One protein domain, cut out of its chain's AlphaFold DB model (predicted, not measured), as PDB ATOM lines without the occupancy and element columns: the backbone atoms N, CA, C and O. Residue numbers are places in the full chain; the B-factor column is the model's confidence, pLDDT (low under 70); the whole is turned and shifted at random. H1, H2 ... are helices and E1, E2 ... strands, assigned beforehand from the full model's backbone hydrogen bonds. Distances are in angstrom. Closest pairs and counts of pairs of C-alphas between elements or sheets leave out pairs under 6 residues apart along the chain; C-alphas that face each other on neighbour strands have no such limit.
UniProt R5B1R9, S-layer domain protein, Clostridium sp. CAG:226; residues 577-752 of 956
ATOM      1  N   ILE A 577      24.698  62.094 -10.563       80.94
ATOM      2  CA  ILE A 577      24.977  62.902 -11.763       80.94
ATOM      3  C   ILE A 577      25.081  62.062 -13.041       80.94
ATOM      4  O   ILE A 577      25.228  62.623 -14.126       80.94
ATOM      5  N   GLY A 578      25.000  60.737 -12.927       83.94
ATOM      6  CA  GLY A 578      25.054  59.809 -14.048       83.94
ATOM      7  C   GLY A 578      25.370  58.396 -13.582       83.94
ATOM      8  O   GLY A 578      25.163  58.056 -12.418       83.94
ATOM      9  N   HIS A 579      25.909  57.593 -14.490       85.38
ATOM     10  CA  HIS A 579      26.374  56.238 -14.232       85.38
ATOM     11  C   HIS A 579      27.672  55.969 -14.980       85.38
ATOM     12  O   HIS A 579      27.916  56.525 -16.050       85.38
ATOM     13  N   VAL A 580      28.491  55.086 -14.433       93.31
ATOM     14  CA  VAL A 580      29.674  54.543 -15.100       93.31
ATOM     15  C   VAL A 580      29.517  53.042 -15.252       93.31
ATOM     16  O   VAL A 580      28.872  52.380 -14.441       93.31
ATOM     17  N   THR A 581      30.132  52.489 -16.286       94.94
ATOM     18  CA  THR A 581      30.273  51.042 -16.413       94.94
ATOM     19  C   THR A 581      31.513  50.592 -15.651       94.94
ATOM     20  O   THR A 581      32.568  51.196 -15.823       94.94
ATOM     21  N   ILE A 582      31.417  49.519 -14.864       95.50
ATOM     22  CA  ILE A 582      32.568  48.912 -14.186       95.50
ATOM     23  C   ILE A 582      32.646  47.401 -14.418       95.50
ATOM     24  O   ILE A 582      31.620  46.731 -14.542       95.50
ATOM     25  N   SER A 583      33.866  46.868 -14.476       96.38
ATOM     26  CA  SER A 583      34.168  45.431 -14.442       96.38
ATOM     27  C   SER A 583      35.448  45.157 -13.649       96.38
ATOM     28  O   SER A 583      36.327  46.022 -13.570       96.38
ATOM     29  N   ILE A 584      35.560  43.944 -13.094       96.69
ATOM     30  CA  ILE A 584      36.789  43.424 -12.473       96.69
ATOM     31  C   ILE A 584      37.174  42.109 -13.152       96.69
ATOM     32  O   ILE A 584      36.367  41.178 -13.232       96.69
ATOM     33  N   GLU A 585      38.396  42.034 -13.671       96.31
ATOM     34  CA  GLU A 585      38.780  41.089 -14.719       96.31
ATOM     35  C   GLU A 585      40.060  40.314 -14.372       96.31
ATOM     36  O   GLU A 585      41.092  40.901 -14.045       96.31
ATOM     37  N   LYS A 586      40.001  38.984 -14.523       95.50
ATOM     38  CA  LYS A 586      41.098  38.020 -14.317       95.50
ATOM     39  C   LYS A 586      41.477  37.318 -15.630       95.50
ATOM     40  O   LYS A 586      41.715  36.110 -15.675       95.50
ATOM     41  N   PHE A 587      41.465  38.058 -16.740       97.19
ATOM     42  CA  PHE A 587      41.631  37.492 -18.087       97.19
ATOM     43  C   PHE A 587      43.031  36.943 -18.346       97.19
ATOM     44  O   PHE A 587      43.174  35.889 -18.959       97.19
ATOM     45  N   THR A 588      44.057  37.622 -17.835       97.38
ATOM     46  CA  THR A 588      45.459  37.185 -17.911       97.38
ATOM     47  C   THR A 588      45.697  35.864 -17.179       97.38
ATOM     48  O   THR A 588      46.600  35.124 -17.548       97.38
ATOM     49  N   LEU A 589      44.845  35.532 -16.203       95.50
ATOM     50  CA  LEU A 589      44.860  34.273 -15.455       95.50
ATOM     51  C   LEU A 589      44.009  33.172 -16.114       95.50
ATOM     52  O   LEU A 589      43.997  32.035 -15.649       95.50
ATOM     53  N   GLY A 590      43.246  33.495 -17.161       94.50
ATOM     54  CA  GLY A 590      42.288  32.570 -17.772       94.50
ATOM     55  C   GLY A 590      41.028  32.309 -16.932       94.50
ATOM     56  O   GLY A 590      40.275  31.392 -17.247       94.50
ATOM     57  N   GLN A 591      40.767  33.115 -15.896       92.19
ATOM     58  CA  GLN A 591      39.668  32.905 -14.938       92.19
ATOM     59  C   GLN A 591      38.423  33.775 -15.204       92.19
ATOM     60  O   GLN A 591      37.459  33.737 -14.444       92.19
ATOM     61  N   GLY A 592      38.408  34.566 -16.282       93.44
ATOM     62  CA  GLY A 592      37.241  35.366 -16.670       93.44
ATOM     63  C   GLY A 592      36.993  36.583 -15.770       93.44
ATOM     64  O   GLY A 592      37.932  37.285 -15.397       93.44
ATOM     65  N   TYR A 593      35.726  36.886 -15.487       93.44
ATOM     66  CA  TYR A 593      35.325  38.039 -14.675       93.44
ATOM     67  C   TYR A 593      35.261  37.679 -13.189       93.44
ATOM     68  O   TYR A 593      34.669  36.668 -12.823       93.44
ATOM     69  N   MET A 594      35.811  38.548 -12.340       90.62
ATOM     70  CA  MET A 594      35.513  38.559 -10.905       90.62
ATOM     71  C   MET A 594      34.192  39.295 -10.646       90.62
ATOM     72  O   MET A 594      33.337  38.801  -9.920       90.62
ATOM     73  N   ILE A 595      34.003  40.443 -11.304       89.56
ATOM     74  CA  ILE A 595      32.720  41.146 -11.391       89.56
ATOM     75  C   ILE A 595      32.442  41.404 -12.871       89.56
ATOM     76  O   ILE A 595      33.223  42.080 -13.551       89.56
ATOM     77  N   GLU A 596      31.351  40.822 -13.378       93.25
ATOM     78  CA  GLU A 596      30.883  41.035 -14.750       93.25
ATOM     79  C   GLU A 596      30.571  42.518 -15.009       93.25
ATOM     80  O   GLU A 596      30.226  43.238 -14.071       93.25
ATOM     81  N   PRO A 597      30.628  42.990 -16.269       94.88
ATOM     82  CA  PRO A 597      30.301  44.372 -16.588       94.88
ATOM     83  C   PRO A 597      28.920  44.763 -16.057       94.88
ATOM     84  O   PRO A 597      27.937  44.051 -16.281       94.88
ATOM     85  N   MET A 598      28.843  45.904 -15.376       87.94
ATOM     86  CA  MET A 598      27.597  46.445 -14.831       87.94
ATOM     87  C   MET A 598      27.615  47.970 -14.739       87.94
ATOM     88  O   MET A 598      28.678  48.591 -14.739       87.94
ATOM     89  N   GLN A 599      26.425  48.566 -14.685       85.81
ATOM     90  CA  GLN A 599      26.244  49.996 -14.451       85.81
ATOM     91  C   GLN A 599      26.262  50.307 -12.956       85.81
ATOM     92  O   GLN A 599      25.550  49.673 -12.181       85.81
ATOM     93  N   VAL A 600      27.032  51.325 -12.575       82.75
ATOM     94  CA  VAL A 600      27.154  51.821 -11.201       82.75
ATOM     95  C   VAL A 600      26.854  53.310 -11.172       82.75
ATOM     96  O   VAL A 600      27.271  54.057 -12.054       82.75
ATOM     97  N   GLU A 601      26.110  53.745 -10.157       79.12
ATOM     98  CA  GLU A 601      25.789  55.156  -9.933       79.12
ATOM     99  C   GLU A 601      27.062  56.004  -9.828       79.12
ATOM    100  O   GLU A 601      27.989  55.662  -9.090       79.12
ATOM    101  N   LEU A 602      27.076  57.124 -10.554       85.81
ATOM    102  CA  LEU A 602      28.080  58.175 -10.466       85.81
ATOM    103  C   LEU A 602      27.495  59.346  -9.672       85.81
ATOM    104  O   LEU A 602      26.518  59.975 -10.093       85.81
ATOM    105  N   ARG A 603      28.113  59.660  -8.537       83.44
ATOM    106  CA  ARG A 603      27.727  60.757  -7.645       83.44
ATOM    107  C   ARG A 603      28.624  61.969  -7.864       83.44
ATOM    108  O   ARG A 603      29.766  61.862  -8.309       83.44
ATOM    109  N   GLN A 604      28.117  63.151  -7.534       80.50
ATOM    110  CA  GLN A 604      28.936  64.354  -7.458       80.50
ATOM    111  C   GLN A 604      30.131  64.117  -6.518       80.50
ATOM    112  O   GLN A 604      29.988  63.472  -5.486       80.50
ATOM    113  N   ASN A 605      31.310  64.633  -6.880       82.88
ATOM    114  CA  ASN A 605      32.565  64.471  -6.135       82.88
ATOM    115  C   ASN A 605      33.097  63.022  -6.051       82.88
ATOM    116  O   ASN A 605      34.070  62.781  -5.331       82.88
ATOM    117  N   ASP A 606      32.534  62.072  -6.813       88.50
ATOM    118  CA  ASP A 606      33.107  60.727  -6.924       88.50
ATOM    119  C   ASP A 606      34.507  60.765  -7.563       88.50
ATOM    120  O   ASP A 606      34.821  61.608  -8.417       88.50
ATOM    121  N   SER A 607      35.323  59.793  -7.158       92.44
ATOM    122  CA  SER A 607      36.560  59.374  -7.812       92.44
ATOM    123  C   SER A 607      36.457  57.909  -8.226       92.44
ATOM    124  O   SER A 607      35.631  57.166  -7.687       92.44
ATOM    125  N   VAL A 608      37.310  57.463  -9.152       94.38
ATOM    126  CA  VAL A 608      37.383  56.040  -9.527       94.38
ATOM    127  C   VAL A 608      37.661  55.169  -8.294       94.38
ATOM    128  O   VAL A 608      37.055  54.108  -8.163       94.38
ATOM    129  N   ALA A 609      38.486  55.650  -7.354       92.50
ATOM    130  CA  ALA A 609      38.726  55.012  -6.057       92.50
ATOM    131  C   ALA A 609      37.441  54.840  -5.229       92.50
ATOM    132  O   ALA A 609      37.131  53.731  -4.807       92.50
ATOM    133  N   LYS A 610      36.653  55.910  -5.042       87.00
ATOM    134  CA  LYS A 610      35.389  55.852  -4.282       87.00
ATOM    135  C   LYS A 610      34.383  54.887  -4.903       87.00
ATOM    136  O   LYS A 610      33.662  54.202  -4.182       87.00
ATOM    137  N   ILE A 611      34.338  54.828  -6.233       90.88
ATOM    138  CA  ILE A 611      33.424  53.947  -6.964       90.88
ATOM    139  C   ILE A 611      33.828  52.480  -6.791       90.88
ATOM    140  O   ILE A 611      32.963  51.659  -6.494       90.88
ATOM    141  N   ILE A 612      35.116  52.140  -6.946       92.06
ATOM    142  CA  ILE A 612      35.560  50.746  -6.800       92.06
ATOM    143  C   ILE A 612      35.422  50.254  -5.361       92.06
ATOM    144  O   ILE A 612      34.956  49.140  -5.160       92.06
ATOM    145  N   THR A 613      35.749  51.068  -4.355       83.19
ATOM    146  CA  THR A 613      35.612  50.638  -2.957       83.19
ATOM    147  C   THR A 613      34.153  50.463  -2.572       83.19
ATOM    148  O   THR A 613      33.813  49.447  -1.980       83.19
ATOM    149  N   ARG A 614      33.271  51.378  -3.008       81.38
ATOM    150  CA  ARG A 614      31.818  51.235  -2.835       81.38
ATOM    151  C   ARG A 614      31.307  49.937  -3.464       81.38
ATOM    152  O   ARG A 614      30.537  49.225  -2.835       81.38
ATOM    153  N   LEU A 615      31.769  49.605  -4.672       80.88
ATOM    154  CA  LEU A 615      31.406  48.353  -5.338       80.88
ATOM    155  C   LEU A 615      31.905  47.118  -4.575       80.88
ATOM    156  O   LEU A 615      31.149  46.168  -4.411       80.88
ATOM    157  N   LEU A 616      33.164  47.102  -4.135       77.56
ATOM    158  CA  LEU A 616      33.730  45.963  -3.406       77.56
ATOM    159  C   LEU A 616      33.023  45.755  -2.058       77.56
ATOM    160  O   LEU A 616      32.676  44.620  -1.729       77.56
ATOM    161  N   ASP A 617      32.725  46.843  -1.344       65.31
ATOM    162  CA  ASP A 617      31.951  46.826  -0.099       65.31
ATOM    163  C   ASP A 617      30.530  46.291  -0.338       65.31
ATOM    164  O   ASP A 617      30.068  45.407   0.392       65.31
ATOM    165  N   ASP A 618      29.861  46.753  -1.402       63.81
ATOM    166  CA  ASP A 618      28.556  46.231  -1.831       63.81
ATOM    167  C   ASP A 618      28.625  44.724  -2.114       63.81
ATOM    168  O   ASP A 618      27.672  43.994  -1.825       63.81
ATOM    169  N   TYR A 619      29.763  44.252  -2.636       62.41
ATOM    170  CA  TYR A 619      30.026  42.845  -2.914       62.41
ATOM    171  C   TYR A 619      30.444  42.005  -1.700       62.41
ATOM    172  O   TYR A 619      30.578  40.786  -1.823       62.41
ATOM    173  N   GLY A 620      30.625  42.625  -0.529       57.34
ATOM    174  CA  GLY A 620      31.186  41.965   0.651       57.34
ATOM    175  C   GLY A 620      32.629  41.488   0.448       57.34
ATOM    176  O   GLY A 620      33.095  40.623   1.188       57.34
ATOM    177  N   MET A 621      33.322  42.017  -0.565       72.75
ATOM    178  CA  MET A 621      34.706  41.676  -0.875       72.75
ATOM    179  C   MET A 621      35.637  42.505  -0.001       72.75
ATOM    180  O   MET A 621      35.489  43.720   0.116       72.75
ATOM    181  N   THR A 622      36.633  41.856   0.597       77.25
ATOM    182  CA  THR A 622      37.697  42.575   1.298       77.25
ATOM    183  C   THR A 622      38.796  42.942   0.314       77.25
ATOM    184  O   THR A 622      39.063  42.217  -0.642       77.25
ATOM    185  N   TYR A 623      39.442  44.078   0.535       83.94
ATOM    186  CA  TYR A 623      40.549  44.544  -0.286       83.94
ATOM    187  C   TYR A 623      41.600  45.209   0.593       83.94
ATOM    188  O   TYR A 623      41.309  45.667   1.698       83.94
ATOM    189  N   THR A 624      42.827  45.278   0.089       81.12
ATOM    190  CA  THR A 624      43.889  46.081   0.701       81.12
ATOM    191  C   THR A 624      44.394  47.112  -0.291       81.12
ATOM    192  O   THR A 624      44.317  46.926  -1.509       81.12
ATOM    193  N   LEU A 625      44.901  48.225   0.231       76.69
ATOM    194  CA  LEU A 625      45.511  49.275  -0.573       76.69
ATOM    195  C   LEU A 625      47.034  49.230  -0.446       76.69
ATOM    196  O   LEU A 625      47.571  48.700   0.529       76.69
ATOM    197  N   GLY A 626      47.719  49.795  -1.437       63.38
ATOM    198  CA  GLY A 626      49.172  49.921  -1.428       63.38
ATOM    199  C   GLY A 626      49.698  50.714  -0.227       63.38
ATOM    200  O   GLY A 626      48.963  51.494   0.387       63.38
ATOM    201  N   PRO A 627      50.991  50.584   0.104       51.22
ATOM    202  CA  PRO A 627      51.589  51.341   1.198       51.22
ATOM    203  C   PRO A 627      51.391  52.854   1.009       51.22
ATOM    204  O   PRO A 627      51.773  53.415  -0.014       51.22
ATOM    205  N   SER A 628      50.849  53.540   2.020       57.03
ATOM    206  CA  SER A 628      50.499  54.980   1.986       57.03
ATOM    207  C   SER A 628      49.297  55.381   1.117       57.03
ATOM    208  O   SER A 628      49.004  56.576   1.026       57.03
ATOM    209  N   ALA A 629      48.587  54.427   0.513       60.91
ATOM    210  CA  ALA A 629      47.374  54.687  -0.254       60.91
ATOM    211  C   ALA A 629      46.149  54.862   0.660       60.91
ATOM    212  O   ALA A 629      46.005  54.214   1.695       60.91
ATOM    213  N   SER A 630      45.228  55.726   0.246       72.75
ATOM    214  CA  SER A 630      43.901  55.887   0.844       72.75
ATOM    215  C   SER A 630      42.866  56.102  -0.257       72.75
ATOM    216  O   SER A 630      43.218  56.412  -1.396       72.75
ATOM    217  N   ILE A 631      41.580  55.997   0.081       73.88
ATOM    218  CA  ILE A 631      40.474  56.308  -0.848       73.88
ATOM    219  C   ILE A 631      40.572  57.749  -1.375       73.88
ATOM    220  O   ILE A 631      40.236  58.020  -2.528       73.88
ATOM    221  N   GLU A 632      41.072  58.667  -0.546       76.38
ATOM    222  CA  GLU A 632      41.133  60.098  -0.859       76.38
ATOM    223  C   GLU A 632      42.442  60.527  -1.539       76.38
ATOM    224  O   GLU A 632      42.502  61.615  -2.103       76.38
ATOM    225  N   SER A 633      43.506  59.718  -1.481       76.75
ATOM    226  CA  SER A 633      44.826  60.095  -2.005       76.75
ATOM    227  C   SER A 633      45.732  58.883  -2.201       76.75
ATOM    228  O   SER A 633      45.840  58.041  -1.309       76.75
ATOM    229  N   GLY A 634      46.458  58.855  -3.323       74.12
ATOM    230  CA  GLY A 634      47.473  57.842  -3.620       74.12
ATOM    231  C   GLY A 634      46.902  56.441  -3.832       74.12
ATOM    232  O   GLY A 634      47.600  55.467  -3.579       74.12
ATOM    233  N   PHE A 635      45.631  56.329  -4.235       86.00
ATOM    234  CA  PHE A 635      44.930  55.047  -4.298       86.00
ATOM    235  C   PHE A 635      45.606  54.060  -5.257       86.00
ATOM    236  O   PHE A 635      45.650  54.290  -6.469       86.00
ATOM    237  N   TYR A 636      46.037  52.927  -4.705       84.62
ATOM    238  CA  TYR A 636      46.477  51.743  -5.430       84.62
ATOM    239  C   TYR A 636      45.806  50.521  -4.809       84.62
ATOM    240  O   TYR A 636      45.901  50.321  -3.597       84.62
ATOM    241  N   LEU A 637      45.104  49.737  -5.625       89.50
ATOM    242  CA  LEU A 637      44.414  48.528  -5.187       89.50
ATOM    243  C   LEU A 637      45.431  47.385  -5.119       89.50
ATOM    244  O   LEU A 637      45.823  46.856  -6.152       89.50
ATOM    245  N   ALA A 638      45.888  47.036  -3.918       87.88
ATOM    246  CA  ALA A 638      46.948  46.045  -3.748       87.88
ATOM    247  C   ALA A 638      46.408  44.619  -3.844       87.88
ATOM    248  O   ALA A 638      47.002  43.794  -4.530       87.88
ATOM    249  N   THR A 639      45.277  44.331  -3.189       92.00
ATOM    250  CA  THR A 639      44.655  43.000  -3.219       92.00
ATOM    251  C   THR A 639      43.130  43.073  -3.236       92.00
ATOM    252  O   THR A 639      42.551  44.031  -2.720       92.00
ATOM    253  N   ILE A 640      42.480  42.045  -3.792       89.06
ATOM    254  CA  ILE A 640      41.040  41.781  -3.653       89.06
ATOM    255  C   ILE A 640      40.856  40.328  -3.204       89.06
ATOM    256  O   ILE A 640      41.361  39.411  -3.850       89.06
ATOM    257  N   THR A 641      40.110  40.101  -2.129       85.00
ATOM    258  CA  THR A 641      39.693  38.766  -1.685       85.00
ATOM    259  C   THR A 641      38.359  38.418  -2.323       85.00
ATOM    260  O   THR A 641      37.318  38.959  -1.952       85.00
ATOM    261  N   ASP A 642      38.396  37.502  -3.286       71.19
ATOM    262  CA  ASP A 642      37.240  37.095  -4.090       71.19
ATOM    263  C   ASP A 642      36.698  35.706  -3.725       71.19
ATOM    264  O   ASP A 642      35.746  35.229  -4.343       71.19
ATOM    265  N   GLY A 643      37.308  35.044  -2.736       69.88
ATOM    266  CA  GLY A 643      36.951  33.691  -2.312       69.88
ATOM    267  C   GLY A 643      37.297  32.600  -3.331       69.88
ATOM    268  O   GLY A 643      36.831  31.471  -3.170       69.88
ATOM    269  N   SER A 644      38.078  32.907  -4.379       73.88
ATOM    270  CA  SER A 644      38.564  31.886  -5.315       73.88
ATOM    271  C   SER A 644      39.589  30.972  -4.640       73.88
ATOM    272  O   SER A 644      40.351  31.429  -3.788       73.88
ATOM    273  N   ASP A 645      39.608  29.691  -5.023       78.19
ATOM    274  CA  ASP A 645      40.565  28.723  -4.487       78.19
ATOM    275  C   ASP A 645      41.986  29.113  -4.929       78.19
ATOM    276  O   ASP A 645      42.277  29.087  -6.128       78.19
ATOM    277  N   PRO A 646      42.891  29.462  -3.998       80.75
ATOM    278  CA  PRO A 646      44.257  29.840  -4.347       80.75
ATOM    279  C   PRO A 646      45.057  28.702  -5.009       80.75
ATOM    280  O   PRO A 646      46.066  28.964  -5.667       80.75
ATOM    281  N   ASN A 647      44.586  27.453  -4.885       82.44
ATOM    282  CA  ASN A 647      45.180  26.269  -5.506       82.44
ATOM    283  C   ASN A 647      44.618  25.958  -6.903       82.44
ATOM    284  O   ASN A 647      45.074  25.006  -7.538       82.44
ATOM    285  N   GLU A 648      43.612  26.697  -7.379       87.00
ATOM    286  CA  GLU A 648      43.111  26.528  -8.741       87.00
ATOM    287  C   GLU A 648      44.162  27.030  -9.738       87.00
ATOM    288  O   GLU A 648      44.509  28.214  -9.749       87.00
ATOM    289  N   GLU A 649      44.670  26.120 -10.576       91.31
ATOM    290  CA  GLU A 649      45.682  26.452 -11.579       91.31
ATOM    291  C   GLU A 649      45.167  27.510 -12.564       91.31
ATOM    292  O   GLU A 649      44.109  27.356 -13.184       91.31
ATOM    293  N   ILE A 650      45.946  28.575 -12.749       95.19
ATOM    294  CA  ILE A 650      45.679  29.575 -13.786       95.19
ATOM    295  C   ILE A 650      46.011  29.022 -15.176       95.19
ATOM    296  O   ILE A 650      46.882  28.171 -15.346       95.19
ATOM    297  N   ASN A 651      45.350  29.551 -16.206       96.00
ATOM    298  CA  ASN A 651      45.612  29.206 -17.605       96.00
ATOM    299  C   ASN A 651      45.880  30.472 -18.439       96.00
ATOM    300  O   ASN A 651      44.983  30.942 -19.150       96.00
ATOM    301  N   PRO A 652      47.091  31.054 -18.346       96.88
ATOM    302  CA  PRO A 652      47.403  32.301 -19.027       96.88
ATOM    303  C   PRO A 652      47.433  32.162 -20.552       96.88
ATOM    304  O   PRO A 652      47.893  31.142 -21.078       96.88
ATOM    305  N   PRO A 653      47.032  33.201 -21.306       96.56
ATOM    306  CA  PRO A 653      47.269  33.263 -22.742       96.56
ATOM    307  C   PRO A 653      48.744  33.041 -23.110       96.56
ATOM    308  O   PRO A 653      49.648  33.622 -22.510       96.56
ATOM    309  N   GLN A 654      48.988  32.255 -24.164       95.81
ATOM    310  CA  GLN A 654      50.339  31.818 -24.539       95.81
ATOM    311  C   GLN A 654      51.323  32.973 -24.777       95.81
ATOM    312  O   GLN A 654      52.492  32.855 -24.431       95.81
ATOM    313  N   TYR A 655      50.869  34.104 -25.328       96.38
ATOM    314  CA  TYR A 655      51.756  35.247 -25.577       96.38
ATOM    315  C   TYR A 655      52.314  35.863 -24.281       96.38
ATOM    316  O   TYR A 655      53.399  36.439 -24.311       96.38
ATOM    317  N   ILE A 656      51.604  35.731 -23.154       96.88
ATOM    318  CA  ILE A 656      52.071  36.187 -21.839       96.88
ATOM    319  C   ILE A 656      53.144  35.229 -21.326       96.88
ATOM    320  O   ILE A 656      54.217  35.667 -20.924       96.88
ATOM    321  N   VAL A 657      52.900  33.918 -21.427       96.69
ATOM    322  CA  VAL A 657      53.883  32.879 -21.078       96.69
ATOM    323  C   VAL A 657      55.166  33.043 -21.901       96.69
ATOM    324  O   VAL A 657      56.271  32.979 -21.364       96.69
ATOM    325  N   ASP A 658      55.037  33.311 -23.200       96.25
ATOM    326  CA  ASP A 658      56.171  33.563 -24.092       96.25
ATOM    327  C   ASP A 658      56.943  34.832 -23.693       96.25
ATOM    328  O   ASP A 658      58.175  34.833 -23.738       96.25
ATOM    329  N   ALA A 659      56.245  35.896 -23.276       94.25
ATOM    330  CA  ALA A 659      56.864  37.131 -22.797       94.25
ATOM    331  C   ALA A 659      57.630  36.920 -21.481       94.25
ATOM    332  O   ALA A 659      58.785  37.331 -21.385       94.25
ATOM    333  N   ILE A 660      57.041  36.208 -20.514       93.81
ATOM    334  CA  ILE A 660      57.698  35.849 -19.246       93.81
ATOM    335  C   ILE A 660      58.981  35.059 -19.523       93.81
ATOM    336  O   ILE A 660      60.058  35.431 -19.057       93.81
ATOM    337  N   ASN A 661      58.892  34.012 -20.350       92.81
ATOM    338  CA  ASN A 661      60.039  33.175 -20.703       92.81
ATOM    339  C   ASN A 661      61.142  33.964 -21.420       92.81
ATOM    340  O   ASN A 661      62.328  33.746 -21.171       92.81
ATOM    341  N   LYS A 662      60.764  34.876 -22.322       91.81
ATOM    342  CA  LYS A 662      61.708  35.731 -23.053       91.81
ATOM    343  C   LYS A 662      62.459  36.682 -22.119       91.81
ATOM    344  O   LYS A 662      63.649  36.905 -22.331       91.81
ATOM    345  N   ASP A 663      61.775  37.209 -21.111       88.00
ATOM    346  CA  ASP A 663      62.344  38.126 -20.122       88.00
ATOM    347  C   ASP A 663      63.114  37.392 -19.005       88.00
ATOM    348  O   ASP A 663      63.747  38.037 -18.171       88.00
ATOM    349  N   GLY A 664      63.080  36.053 -18.986       89.00
ATOM    350  CA  GLY A 664      63.670  35.236 -17.923       89.00
ATOM    351  C   GLY A 664      62.913  35.328 -16.593       89.00
ATOM    352  O   GLY A 664      63.522  35.151 -15.540       89.00
ATOM    353  N   GLY A 665      61.619  35.653 -16.638       83.44
ATOM    354  CA  GLY A 665      60.747  35.731 -15.471       83.44
ATOM    355  C   GLY A 665      60.288  34.362 -14.966       83.44
ATOM    356  O   GLY A 665      60.314  33.368 -15.690       83.44
ATOM    357  N   GLU A 666      59.839  34.330 -13.715       88.56
ATOM    358  CA  GLU A 666      59.245  33.152 -13.078       88.56
ATOM    359  C   GLU A 666      57.714  33.277 -13.082       88.56
ATOM    360  O   GLU A 666      57.183  34.366 -12.847       88.56
ATOM    361  N   LEU A 667      57.028  32.166 -13.373       91.94
ATOM    362  CA  LEU A 667      55.571  32.049 -13.361       91.94
ATOM    363  C   LEU A 667      55.163  30.873 -12.473       91.94
ATOM    364  O   LEU A 667      55.494  29.722 -12.764       91.94
ATOM    365  N   GLU A 668      54.404  31.172 -11.432       91.94
ATOM    366  CA  GLU A 668      53.666  30.208 -10.629       91.94
ATOM    367  C   GLU A 668      52.244  30.061 -11.185       91.94
ATOM    368  O   GLU A 668      51.683  30.990 -11.766       91.94
ATOM    369  N   TYR A 669      51.654  28.876 -11.021       90.00
ATOM    370  CA  TYR A 669      50.299  28.590 -11.511       90.00
ATOM    371  C   TYR A 669      49.239  28.631 -10.402       90.00
ATOM    372  O   TYR A 669      48.047  28.586 -10.688       90.00
ATOM    373  N   THR A 670      49.668  28.761  -9.149       88.81
ATOM    374  CA  THR A 670      48.845  28.870  -7.938       88.81
ATOM    375  C   THR A 670      49.329  30.065  -7.115       88.81
ATOM    376  O   THR A 670      50.392  30.607  -7.408       88.81
ATOM    377  N   ARG A 671      48.567  30.490  -6.099       83.19
ATOM    378  CA  ARG A 671      48.956  31.576  -5.178       83.19
ATOM    379  C   ARG A 671      48.835  31.140  -3.715       83.19
ATOM    380  O   ARG A 671      48.174  30.153  -3.423       83.19
ATOM    381  N   ASP A 672      49.441  31.873  -2.781       64.50
ATOM    382  CA  ASP A 672      49.542  31.472  -1.359       64.50
ATOM    383  C   ASP A 672      48.432  32.016  -0.440       64.50
ATOM    384  O   ASP A 672      48.428  31.764   0.777       64.50
ATOM    385  N   GLY A 673      47.520  32.822  -0.988       75.56
ATOM    386  CA  GLY A 673      46.507  33.554  -0.235       75.56
ATOM    387  C   GLY A 673      45.165  33.637  -0.953       75.56
ATOM    388  O   GLY A 673      45.084  33.655  -2.179       75.56
ATOM    389  N   GLU A 674      44.089  33.712  -0.169       81.69
ATOM    390  CA  GLU A 674      42.725  33.866  -0.695       81.69
ATOM    391  C   GLU A 674      42.548  35.201  -1.444       81.69
ATOM    392  O   GLU A 674      41.730  35.300  -2.358       81.69
ATOM    393  N   SER A 675      43.355  36.211  -1.111       88.00
ATOM    394  CA  SER A 675      43.394  37.502  -1.798       88.00
ATOM    395  C   SER A 675      44.254  37.438  -3.057       88.00
ATOM    396  O   SER A 675      45.390  36.985  -2.991       88.00
ATOM    397  N   LEU A 676      43.714  37.908  -4.182       91.62
ATOM    398  CA  LEU A 676      44.446  38.123  -5.426       91.62
ATOM    399  C   LEU A 676      45.089  39.509  -5.404       91.62
ATOM    400  O   LEU A 676      44.380  40.519  -5.335       91.62
ATOM    401  N   GLY A 677      46.408  39.562  -5.483       90.69
ATOM    402  CA  GLY A 677      47.188  40.755  -5.225       90.69
ATOM    403  C   GLY A 677      48.404  40.958  -6.108       90.69
ATOM    404  O   GLY A 677      48.761  40.128  -6.940       90.69
ATOM    405  N   GLU A 678      49.036  42.111  -5.925       87.38
ATOM    406  CA  GLU A 678      50.340  42.379  -6.521       87.38
ATOM    407  C   GLU A 678      51.363  41.296  -6.176       87.38
ATOM    408  O   GLU A 678      51.389  40.770  -5.063       87.38
ATOM    409  N   PHE A 679      52.211  40.984  -7.153       90.56
ATOM    410  CA  PHE A 679      53.233  39.938  -7.084       90.56
ATOM    411  C   PHE A 679      52.715  38.492  -7.002       90.56
ATOM    412  O   PHE A 679      53.538  37.576  -6.980       90.56
ATOM    413  N   ASP A 680      51.400  38.254  -7.036       90.38
ATOM    414  CA  ASP A 680      50.857  36.900  -7.175       90.38
ATOM    415  C   ASP A 680      51.144  36.331  -8.568       90.38
ATOM    416  O   ASP A 680      51.006  37.024  -9.580       90.38
ATOM    417  N   TYR A 681      51.496  35.047  -8.630       93.12
ATOM    418  CA  TYR A 681      51.871  34.290  -9.832       93.12
ATOM    419  C   TYR A 681      53.166  34.739 -10.526       93.12
ATOM    420  O   TYR A 681      53.906  33.894 -11.020       93.12
ATOM    421  N   ALA A 682      53.467  36.037 -10.598       92.38
ATOM    422  CA  ALA A 682      54.692  36.540 -11.213       92.38
ATOM    423  C   ALA A 682      55.115  37.911 -10.661       92.38
ATOM    424  O   ALA A 682      54.306  38.738 -10.259       92.38
ATOM    425  N   GLN A 683      56.413  38.207 -10.730       89.31
ATOM    426  CA  GLN A 683      57.051  39.377 -10.091       89.31
ATOM    427  C   GLN A 683      56.586  40.757 -10.608       89.31
ATOM    428  O   GLN A 683      56.958  41.779 -10.035       89.31
ATOM    429  N   LYS A 684      55.832  40.806 -11.713       91.25
ATOM    430  CA  LYS A 684      55.318  42.038 -12.346       91.25
ATOM    431  C   LYS A 684      53.785  42.073 -12.396       91.25
ATOM    432  O   LYS A 684      53.226  42.795 -13.226       91.25
ATOM    433  N   SER A 685      53.121  41.251 -11.588       93.56
ATOM    434  CA  SER A 685      51.665  41.176 -11.543       93.56
ATOM    435  C   SER A 685      51.058  42.202 -10.581       93.56
ATOM    436  O   SER A 685      51.721  42.682  -9.660       93.56
ATOM    437  N   GLY A 686      49.787  42.544 -10.795       93.00
ATOM    438  CA  GLY A 686      49.051  43.489  -9.956       93.00
ATOM    439  C   GLY A 686      47.769  44.008 -10.599       93.00
ATOM    440  O   GLY A 686      47.418  43.649 -11.723       93.00
ATOM    441  N   TRP A 687      47.046  44.866  -9.880       94.75
ATOM    442  CA  TRP A 687      45.803  45.464 -10.367       94.75
ATOM    443  C   TRP A 687      46.060  46.768 -11.119       94.75
ATOM    444  O   TRP A 687      46.701  47.687 -10.616       94.75
ATOM    445  N   MET A 688      45.479  46.880 -12.310       93.38
ATOM    446  CA  MET A 688      45.490  48.100 -13.114       93.38
ATOM    447  C   MET A 688      44.070  48.534 -13.442       93.38
ATOM    448  O   MET A 688      43.184  47.700 -13.615       93.38
ATOM    449  N   TYR A 689      43.852  49.840 -13.585       93.75
ATOM    450  CA  TYR A 689      42.575  50.371 -14.046       93.75
ATOM    451  C   TYR A 689      42.735  51.098 -15.379       93.75
ATOM    452  O   TYR A 689      43.750  51.740 -15.643       93.75
ATOM    453  N   SER A 690      41.713  50.998 -16.222       92.81
ATOM    454  CA  SER A 690      41.586  51.799 -17.439       92.81
ATOM    455  C   SER A 690      40.256  52.542 -17.441       92.81
ATOM    456  O   SER A 690      39.277  52.060 -16.868       92.81
ATOM    457  N   VAL A 691      40.224  53.701 -18.095       93.31
ATOM    458  CA  VAL A 691      39.018  54.496 -18.340       93.31
ATOM    459  C   VAL A 691      38.880  54.689 -19.847       93.31
ATOM    460  O   VAL A 691      39.750  55.273 -20.488       93.31
ATOM    461  N   ASN A 692      37.790  54.182 -20.426       92.69
ATOM    462  CA  ASN A 692      37.524  54.197 -21.869       92.69
ATOM    463  C   ASN A 692      38.675  53.602 -22.704       92.69
ATOM    464  O   ASN A 692      39.062  54.153 -23.734       92.69
ATOM    465  N   GLY A 693      39.259  52.503 -22.212       88.25
ATOM    466  CA  GLY A 693      40.365  51.798 -22.862       88.25
ATOM    467  C   GLY A 693      41.743  52.439 -22.672       88.25
ATOM    468  O   GLY A 693      42.735  51.807 -23.014       88.25
ATOM    469  N   ALA A 694      41.828  53.640 -22.093       87.88
ATOM    470  CA  ALA A 694      43.092  54.295 -21.768       87.88
ATOM    471  C   ALA A 694      43.503  54.004 -20.319       87.88
ATOM    472  O   ALA A 694      42.670  54.084 -19.417       87.88
ATOM    473  N   PHE A 695      44.781  53.707 -20.083       88.31
ATOM    474  CA  PHE A 695      45.349  53.508 -18.746       88.31
ATOM    475  C   PHE A 695      45.904  54.838 -18.210       88.31
ATOM    476  O   PHE A 695      46.866  55.364 -18.775       88.31
ATOM    477  N   PRO A 696      45.300  55.440 -17.168       83.56
ATOM    478  CA  PRO A 696      45.772  56.719 -16.650       83.56
ATOM    479  C   PRO A 696      47.101  56.583 -15.895       83.56
ATOM    480  O   PRO A 696      47.321  55.615 -15.174       83.56
ATOM    481  N   ASN A 697      47.957  57.603 -15.992       76.19
ATOM    482  CA  ASN A 697      49.267  57.657 -15.329       76.19
ATOM    483  C   ASN A 697      49.234  58.291 -13.921       76.19
ATOM    484  O   ASN A 697      50.245  58.804 -13.443       76.19
ATOM    485  N   TYR A 698      48.069  58.299 -13.275       78.31
ATOM    486  CA  TYR A 698      47.853  58.802 -11.917       78.31
ATOM    487  C   TYR A 698      46.885  57.887 -11.160       78.31
ATOM    488  O   TYR A 698      46.163  57.090 -11.765       78.31
ATOM    489  N   GLY A 699      46.884  57.975  -9.828       82.00
ATOM    490  CA  GLY A 699      46.100  57.087  -8.968       82.00
ATOM    491  C   GLY A 699      44.591  57.258  -9.150       82.00
ATOM    492  O   GLY A 699      44.106  58.334  -9.501       82.00
ATOM    493  N   ALA A 700      43.819  56.207  -8.861       89.06
ATOM    494  CA  ALA A 700      42.361  56.232  -9.018       89.06
ATOM    495  C   ALA A 700      41.655  57.235  -8.075       89.06
ATOM    496  O   ALA A 700      40.503  57.599  -8.317       89.06
ATOM    497  N   SER A 701      42.337  57.708  -7.021       87.38
ATOM    498  CA  SER A 701      41.877  58.809  -6.159       87.38
ATOM    499  C   SER A 701      41.824  60.143  -6.898       87.38
ATOM    500  O   SER A 701      40.986  60.984  -6.582       87.38
ATOM    501  N   ASP A 702      42.685  60.320  -7.902       87.44
ATOM    502  CA  ASP A 702      42.897  61.599  -8.580       87.44
ATOM    503  C   ASP A 702      42.054  61.706  -9.865       87.44
ATOM    504  O   ASP A 702      41.877  62.793 -10.422       87.44
ATOM    505  N   PHE A 703      41.477  60.587 -10.324       89.56
ATOM    506  CA  PHE A 703      40.495  60.559 -11.405       89.56
ATOM    507  C   PHE A 703      39.093  60.823 -10.840       89.56
ATOM    508  O   PHE A 703      38.395  59.900 -10.418       89.56
ATOM    509  N   THR A 704      38.677  62.090 -10.828       91.44
ATOM    510  CA  THR A 704      37.431  62.544 -10.189       91.44
ATOM    511  C   THR A 704      36.439  63.150 -11.181       91.44
ATOM    512  O   THR A 704      36.766  63.476 -12.321       91.44
ATOM    513  N   THR A 705      35.208  63.381 -10.728       88.25
ATOM    514  CA  THR A 705      34.188  64.158 -11.469       88.25
ATOM    515  C   THR A 705      34.580  65.621 -11.718       88.25
ATOM    516  O   THR A 705      33.923  66.330 -12.480       88.25
ATOM    517  N   THR A 706      35.665  66.088 -11.096       83.50
ATOM    518  CA  THR A 706      36.187  67.454 -11.202       83.50
ATOM    519  C   THR A 706      37.632  67.509 -11.713       83.50
ATOM    520  O   THR A 706      38.217  68.594 -11.759       83.50
ATOM    521  N   SER A 707      38.227  66.378 -12.116       78.88
ATOM    522  CA  SER A 707      39.642  66.311 -12.488       78.88
ATOM    523  C   SER A 707      39.932  66.929 -13.867       78.88
ATOM    524  O   SER A 707      39.352  66.569 -14.890       78.88
ATOM    525  N   GLY A 708      40.905  67.849 -13.903       66.38
ATOM    526  CA  GLY A 708      41.643  68.260 -15.106       66.38
ATOM    527  C   GLY A 708      40.826  68.580 -16.371       66.38
ATOM    528  O   GLY A 708      39.816  69.279 -16.339       66.38
ATOM    529  N   THR A 709      41.341  68.136 -17.524       64.44
ATOM    530  CA  THR A 709      40.779  68.378 -18.870       64.44
ATOM    531  C   THR A 709      39.808  67.293 -19.344       64.44
ATOM    532  O   THR A 709      39.115  67.512 -20.338       64.44
ATOM    533  N   ASN A 710      39.745  66.145 -18.663       79.69
ATOM    534  CA  ASN A 710      38.833  65.043 -18.974       79.69
ATOM    535  C   ASN A 710      38.296  64.419 -17.671       79.69
ATOM    536  O   ASN A 710      38.801  63.376 -17.256       79.69
ATOM    537  N   PRO A 711      37.320  65.074 -17.019       89.19
ATOM    538  CA  PRO A 711      36.740  64.589 -15.772       89.19
ATOM    539  C   PRO A 711      35.920  63.318 -15.997       89.19
ATOM    540  O   PRO A 711      35.372  63.111 -17.086       89.19
ATOM    541  N   LEU A 712      35.790  62.524 -14.932       93.06
ATOM    542  CA  LEU A 712      34.883  61.380 -14.888       93.06
ATOM    543  C   LEU A 712      33.444  61.838 -15.129       93.06
ATOM    544  O   LEU A 712      32.976  62.788 -14.494       93.06
ATOM    545  N   LYS A 713      32.737  61.173 -16.040       92.88
ATOM    546  CA  LYS A 713      31.388  61.571 -16.458       92.88
ATOM    547  C   LYS A 713      30.500  60.372 -16.773       92.88
ATOM    548  O   LYS A 713      30.957  59.243 -16.920       92.88
ATOM    549  N   ASP A 714      29.211  60.668 -16.900       91.56
ATOM    550  CA  ASP A 714      28.189  59.711 -17.315       91.56
ATOM    551  C   ASP A 714      28.594  58.955 -18.594       91.56
ATOM    552  O   ASP A 714      28.993  59.559 -19.594       91.56
ATOM    553  N   GLY A 715      28.486  57.628 -18.546       90.50
ATOM    554  CA  GLY A 715      28.803  56.706 -19.633       90.50
ATOM    555  C   GLY A 715      30.267  56.268 -19.733       90.50
ATOM    556  O   GLY A 715      30.565  55.450 -20.605       90.50
ATOM    557  N   ASP A 716      31.172  56.765 -18.881       96.38
ATOM    558  CA  ASP A 716      32.562  56.295 -18.869       96.38
ATOM    559  C   ASP A 716      32.650  54.807 -18.480       96.38
ATOM    560  O   ASP A 716      31.890  54.305 -17.648       96.38
ATOM    561  N   VAL A 717      33.598  54.095 -19.094       97.50
ATOM    562  CA  VAL A 717      33.829  52.660 -18.880       97.50
ATOM    563  C   VAL A 717      35.123  52.456 -18.103       97.50
ATOM    564  O   VAL A 717      36.208  52.687 -18.632       97.50
ATOM    565  N   ILE A 718      35.005  51.983 -16.867       97.56
ATOM    566  CA  ILE A 718      36.107  51.683 -15.954       97.56
ATOM    567  C   ILE A 718      36.340  50.171 -15.949       97.56
ATOM    568  O   ILE A 718      35.426  49.396 -15.683       97.56
ATOM    569  N   ARG A 719      37.565  49.720 -16.222       97.00
ATOM    570  CA  ARG A 719      37.911  48.289 -16.160       97.00
ATOM    571  C   ARG A 719      39.084  48.087 -15.221       97.00
ATOM    572  O   ARG A 719      40.164  48.605 -15.506       97.00
ATOM    573  N   TRP A 720      38.871  47.321 -14.154       97.44
ATOM    574  CA  TRP A 720      39.926  46.822 -13.276       97.44
ATOM    575  C   TRP A 720      40.416  45.480 -13.805       97.44
ATOM    576  O   TRP A 720      39.642  44.540 -13.952       97.44
ATOM    577  N   GLN A 721      41.693  45.412 -14.145       96.75
ATOM    578  CA  GLN A 721      42.305  44.313 -14.877       96.75
ATOM    579  C   GLN A 721      43.544  43.851 -14.124       96.75
ATOM    580  O   GLN A 721      44.413  44.663 -13.805       96.75
ATOM    581  N   PHE A 722      43.632  42.552 -13.860       96.56
ATOM    582  CA  PHE A 722      44.852  41.969 -13.323       96.56
ATOM    583  C   PHE A 722      45.895  41.832 -14.443       96.56
ATOM    584  O   PHE A 722      45.655  41.122 -15.422       96.56
ATOM    585  N   THR A 723      47.036  42.511 -14.325       95.62
ATOM    586  CA  THR A 723      48.229  42.236 -15.145       95.62
ATOM    587  C   THR A 723      48.956  41.052 -14.523       95.62
ATOM    588  O   THR A 723      49.141  41.013 -13.311       95.62
ATOM    589  N   LEU A 724      49.375  40.088 -15.337       95.88
ATOM    590  CA  LEU A 724      50.216  38.968 -14.920       95.88
ATOM    591  C   LEU A 724      51.697  39.270 -15.187       95.88
ATOM    592  O   LEU A 724      52.551  38.890 -14.393       95.88
ATOM    593  N   TRP A 725      52.027  39.977 -16.275       94.06
ATOM    594  CA  TRP A 725      53.415  40.320 -16.604       94.06
ATOM    595  C   TRP A 725      53.553  41.624 -17.392       94.06
ATOM    596  O   TRP A 725      52.681  42.020 -18.157       94.06
ATOM    597  N   GLY A 726      54.714  42.270 -17.266       88.94
ATOM    598  CA  GLY A 726      55.053  43.434 -18.087       88.94
ATOM    599  C   GLY A 726      54.438  44.754 -17.633       88.94
ATOM    600  O   GLY A 726      54.386  45.679 -18.438       88.94
ATOM    601  N   LEU A 727      53.980  44.839 -16.375       88.00
ATOM    602  CA  LEU A 727      53.417  46.056 -15.776       88.00
ATOM    603  C   LEU A 727      52.291  46.666 -16.637       88.00
ATOM    604  O   LEU A 727      52.242  47.877 -16.834       88.00
ATOM    605  N   GLY A 728      51.426  45.812 -17.200       90.62
ATOM    606  CA  GLY A 728      50.316  46.206 -18.070       90.62
ATOM    607  C   GLY A 728      50.510  45.934 -19.560       90.62
ATOM    608  O   GLY A 728      49.538  45.976 -20.317       90.62
ATOM    609  N   ALA A 729      51.726  45.621 -20.023       91.38
ATOM    610  CA  ALA A 729      51.983  45.319 -21.439       91.38
ATOM    611  C   ALA A 729      51.180  44.110 -21.958       91.38
ATOM    612  O   ALA A 729      50.840  44.030 -23.144       91.38
ATOM    613  N   ASP A 730      50.843  43.173 -21.079       93.88
ATOM    614  CA  ASP A 730      50.025  42.004 -21.381       93.88
ATOM    615  C   ASP A 730      48.535  42.317 -21.605       93.88
ATOM    616  O   ASP A 730      47.860  41.555 -22.296       93.88
ATOM    617  N   ILE A 731      48.042  43.449 -21.103       93.38
ATOM    618  CA  ILE A 731      46.654  43.924 -21.240       93.38
ATOM    619  C   ILE A 731      46.523  45.194 -22.095       93.38
ATOM    620  O   ILE A 731      45.428  45.743 -22.227       93.38
ATOM    621  N   GLY A 732      47.617  45.639 -22.719       89.06
ATOM    622  CA  GLY A 732      47.634  46.786 -23.631       89.06
ATOM    623  C   GLY A 732      47.923  48.139 -22.981       89.06
ATOM    624  O   GLY A 732      47.646  49.162 -23.597       89.06
ATOM    625  N   GLY A 733      48.444  48.135 -21.755       86.56
ATOM    626  CA  GLY A 733      48.763  49.318 -20.958       86.56
ATOM    627  C   GLY A 733      50.225  49.409 -20.524       86.56
ATOM    628  O   GLY A 733      50.495  49.958 -19.469       86.56
ATOM    629  N   GLY A 734      51.175  48.817 -21.249       77.62
ATOM    630  CA  GLY A 734      52.586  48.816 -20.842       77.62
ATOM    631  C   GLY A 734      53.301  50.147 -21.098       77.62
ATOM    632  O   GLY A 734      52.857  50.948 -21.924       77.62
ATOM    633  N   PHE A 735      54.450  50.333 -20.444       70.81
ATOM    634  CA  PHE A 735      55.355  51.470 -20.647       70.81
ATOM    635  C   PHE A 735      56.295  51.254 -21.845       70.81
ATOM    636  O   PHE A 735      56.862  50.171 -21.993       70.81
ATOM    637  N   ASP A 736      56.522  52.286 -22.664       57.16
ATOM    638  CA  ASP A 736      57.582  52.282 -23.687       57.16
ATOM    639  C   ASP A 736      58.917  52.734 -23.071       57.16
ATOM    640  O   ASP A 736      59.012  53.914 -22.753       57.16
ATOM    641  N   ASP A 737      59.908  51.826 -22.937       50.31
ATOM    642  CA  ASP A 737      61.371  51.961 -22.648       50.31
ATOM    643  C   ASP A 737      61.872  53.037 -21.637       50.31
ATOM    644  O   ASP A 737      63.069  53.140 -21.361       50.31
ATOM    645  N   ASP A 738      60.978  53.832 -21.063       47.84
ATOM    646  CA  ASP A 738      61.173  54.973 -20.186       47.84
ATOM    647  C   ASP A 738      59.919  55.114 -19.305       47.84
ATOM    648  O   ASP A 738      58.929  55.767 -19.664       47.84
ATOM    649  N   GLU A 739      59.983  54.502 -18.119       46.41
ATOM    650  CA  GLU A 739      58.959  54.553 -17.064       46.41
ATOM    651  C   GLU A 739      58.619  55.997 -16.632       46.41
ATOM    652  O   GLU A 739      57.582  56.235 -16.015       46.41
ATOM    653  N   THR A 740      59.442  56.993 -16.994       43.44
ATOM    654  CA  THR A 740      59.209  58.408 -16.666       43.44
ATOM    655  C   THR A 740      58.337  59.149 -17.686       43.44
ATOM    656  O   THR A 740      57.882  60.262 -17.412       43.44
ATOM    657  N   SER A 741      58.065  58.544 -18.849       41.62
ATOM    658  CA  SER A 741      57.360  59.195 -19.965       41.62
ATOM    659  C   SER A 741      55.827  59.153 -19.863       41.62
ATOM    660  O   SER A 741      55.149  59.946 -20.521       41.62
ATOM    661  N   GLY A 742      55.267  58.265 -19.030       47.22
ATOM    662  CA  GLY A 742      53.822  58.161 -18.783       47.22
ATOM    663  C   GLY A 742      52.981  57.685 -19.975       47.22
ATOM    664  O   GLY A 742      51.778  57.945 -19.991       47.22
ATOM    665  N   SER A 743      53.582  57.026 -20.972       51.44
ATOM    666  CA  SER A 743      52.848  56.411 -22.086       51.44
ATOM    667  C   SER A 743      52.490  54.957 -21.754       51.44
ATOM    668  O   SER A 743      53.368  54.112 -21.648       51.44
ATOM    669  N   PHE A 744      51.198  54.677 -21.554       63.56
ATOM    670  CA  PHE A 744      50.653  53.336 -21.286       63.56
ATOM    671  C   PHE A 744      50.012  52.756 -22.561       63.56
ATOM    672  O   PHE A 744      48.843  52.376 -22.562       63.56
ATOM    673  N   GLU A 745      50.732  52.785 -23.684       65.94
ATOM    674  CA  GLU A 745      50.223  52.320 -24.990       65.94
ATOM    675  C   GLU A 745      51.020  51.125 -25.548       65.94
ATOM    676  O   GLU A 745      50.765  50.667 -26.665       65.94
ATOM    677  N   HIS A 746      51.970  50.583 -24.777       80.94
ATOM    678  CA  HIS A 746      52.740  49.414 -25.184       80.94
ATOM    679  C   HIS A 746      51.942  48.121 -24.990       80.94
ATOM    680  O   HIS A 746      51.256  47.926 -23.982       80.94
ATOM    681  N   SER A 747      52.091  47.175 -25.921       86.31
ATOM    682  CA  SER A 747      51.578  45.823 -25.724       86.31
ATOM    683  C   SER A 747      52.429  44.746 -26.378       86.31
ATOM    684  O   SER A 747      52.971  44.933 -27.468       86.31
ATOM    685  N   TYR A 748      52.466  43.571 -25.746       89.56
ATOM    686  CA  TYR A 748      53.074  42.370 -26.321       89.56
ATOM    687  C   TYR A 748      52.336  41.859 -27.565       89.56
ATOM    688  O   TYR A 748      52.931  41.175 -28.401       89.56
ATOM    689  N   THR A 749      51.047  42.178 -27.703       90.38
ATOM    690  CA  THR A 749      50.214  41.794 -28.848       90.38
ATOM    691  C   THR A 749      49.145  42.853 -29.127       90.38
ATOM    692  O   THR A 749      48.883  43.719 -28.307       90.38
ATOM    693  N   ALA A 750      48.499  42.811 -30.291       88.19
ATOM    694  CA  ALA A 750      47.375  43.706 -30.555       88.19
ATOM    695  C   ALA A 750      46.163  43.309 -29.691       88.19
ATOM    696  O   ALA A 750      45.661  42.192 -29.812       88.19
ATOM    697  N   ILE A 751      45.677  44.236 -28.864       89.25
ATOM    698  CA  ILE A 751      44.511  44.052 -27.992       89.25
ATOM    699  C   ILE A 751      43.314  44.806 -28.587       89.25
ATOM    700  O   ILE A 751      43.405  45.994 -28.886       89.25
ATOM    701  N   ALA A 752      42.183  44.121 -28.778       90.75
ATOM    702  CA  ALA A 752      40.955  44.754 -29.269       90.75
ATOM    703  C   ALA A 752      40.382  45.767 -28.256       90.75
ATOM    704  O   ALA A 752      40.345  45.493 -27.053       90.75
TER     705      ALA A 752
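This is residues 577 to 752 of the 956 residues of the protein "S-layer domain protein" of Clostridium sp. CAG:226 (UniProt R5B1R9). Amid much loop and little regular structure, H1 and a small crossed sheet, E3 E4 E5, cover one face of a twisted sheet, E2 E1 E7 E6; H2 lies far off. The printed part has 176 residues, 68 in named elements, class mixed: E1 E2 H1 E3 E4 H2 E5 E6 E7. The larger sheet is mixed, the smaller antiparallel; the whole is compact, radius of gyration of the C-alphas 15.8 A, spans 46 by 36 by 32 A.

Start at E1, residues 577 to 586, parallel to E7, residues 717 to 723: N 585 and O 720 are 2.8 A apart, within hydrogen-bond range. E2, residues 592 to 603, forms a hairpin with E1 (N 580 and O 600, 2.9 A); E6, residues 686 to 691, forms one with E7 (N 688 and O 721, 2.9 A). H1, residues 608 to 618, runs across E1 at 73 degrees on the local plane, height over the sheet 8.0 A: two layers, helix on sheet. E4, residues 637 to 641, forms a hairpin with E3, residues 622 to 625 (N 641 and O 622, 2.8 A), and is antiparallel to E5, residues 675 to 677 (N 676 and O 640, 2.8 A). The sheets form a sandwich, face to face, strands at 78 degrees; the closest C-alphas of E4 and E6, Leu 637 and Trp 687, are 6.2 A apart. H2, residues 654 to 663, is apart from H1; in both, every O i to N i+4 pair is within range.

Find C-alpha 577 at (24.977, 62.902, -11.763); E1 runs 29.8 A from there. E2 spans 28.6 A and bends by 54 degrees at residue 599. E7 ends at C-alpha 723, (48.229, 42.236, -15.145).

Look for no cut in the printed part; E6 to E7, 25 residues, is among the long links. Confidence is under 70 at 22 residues, among them 736 to 745.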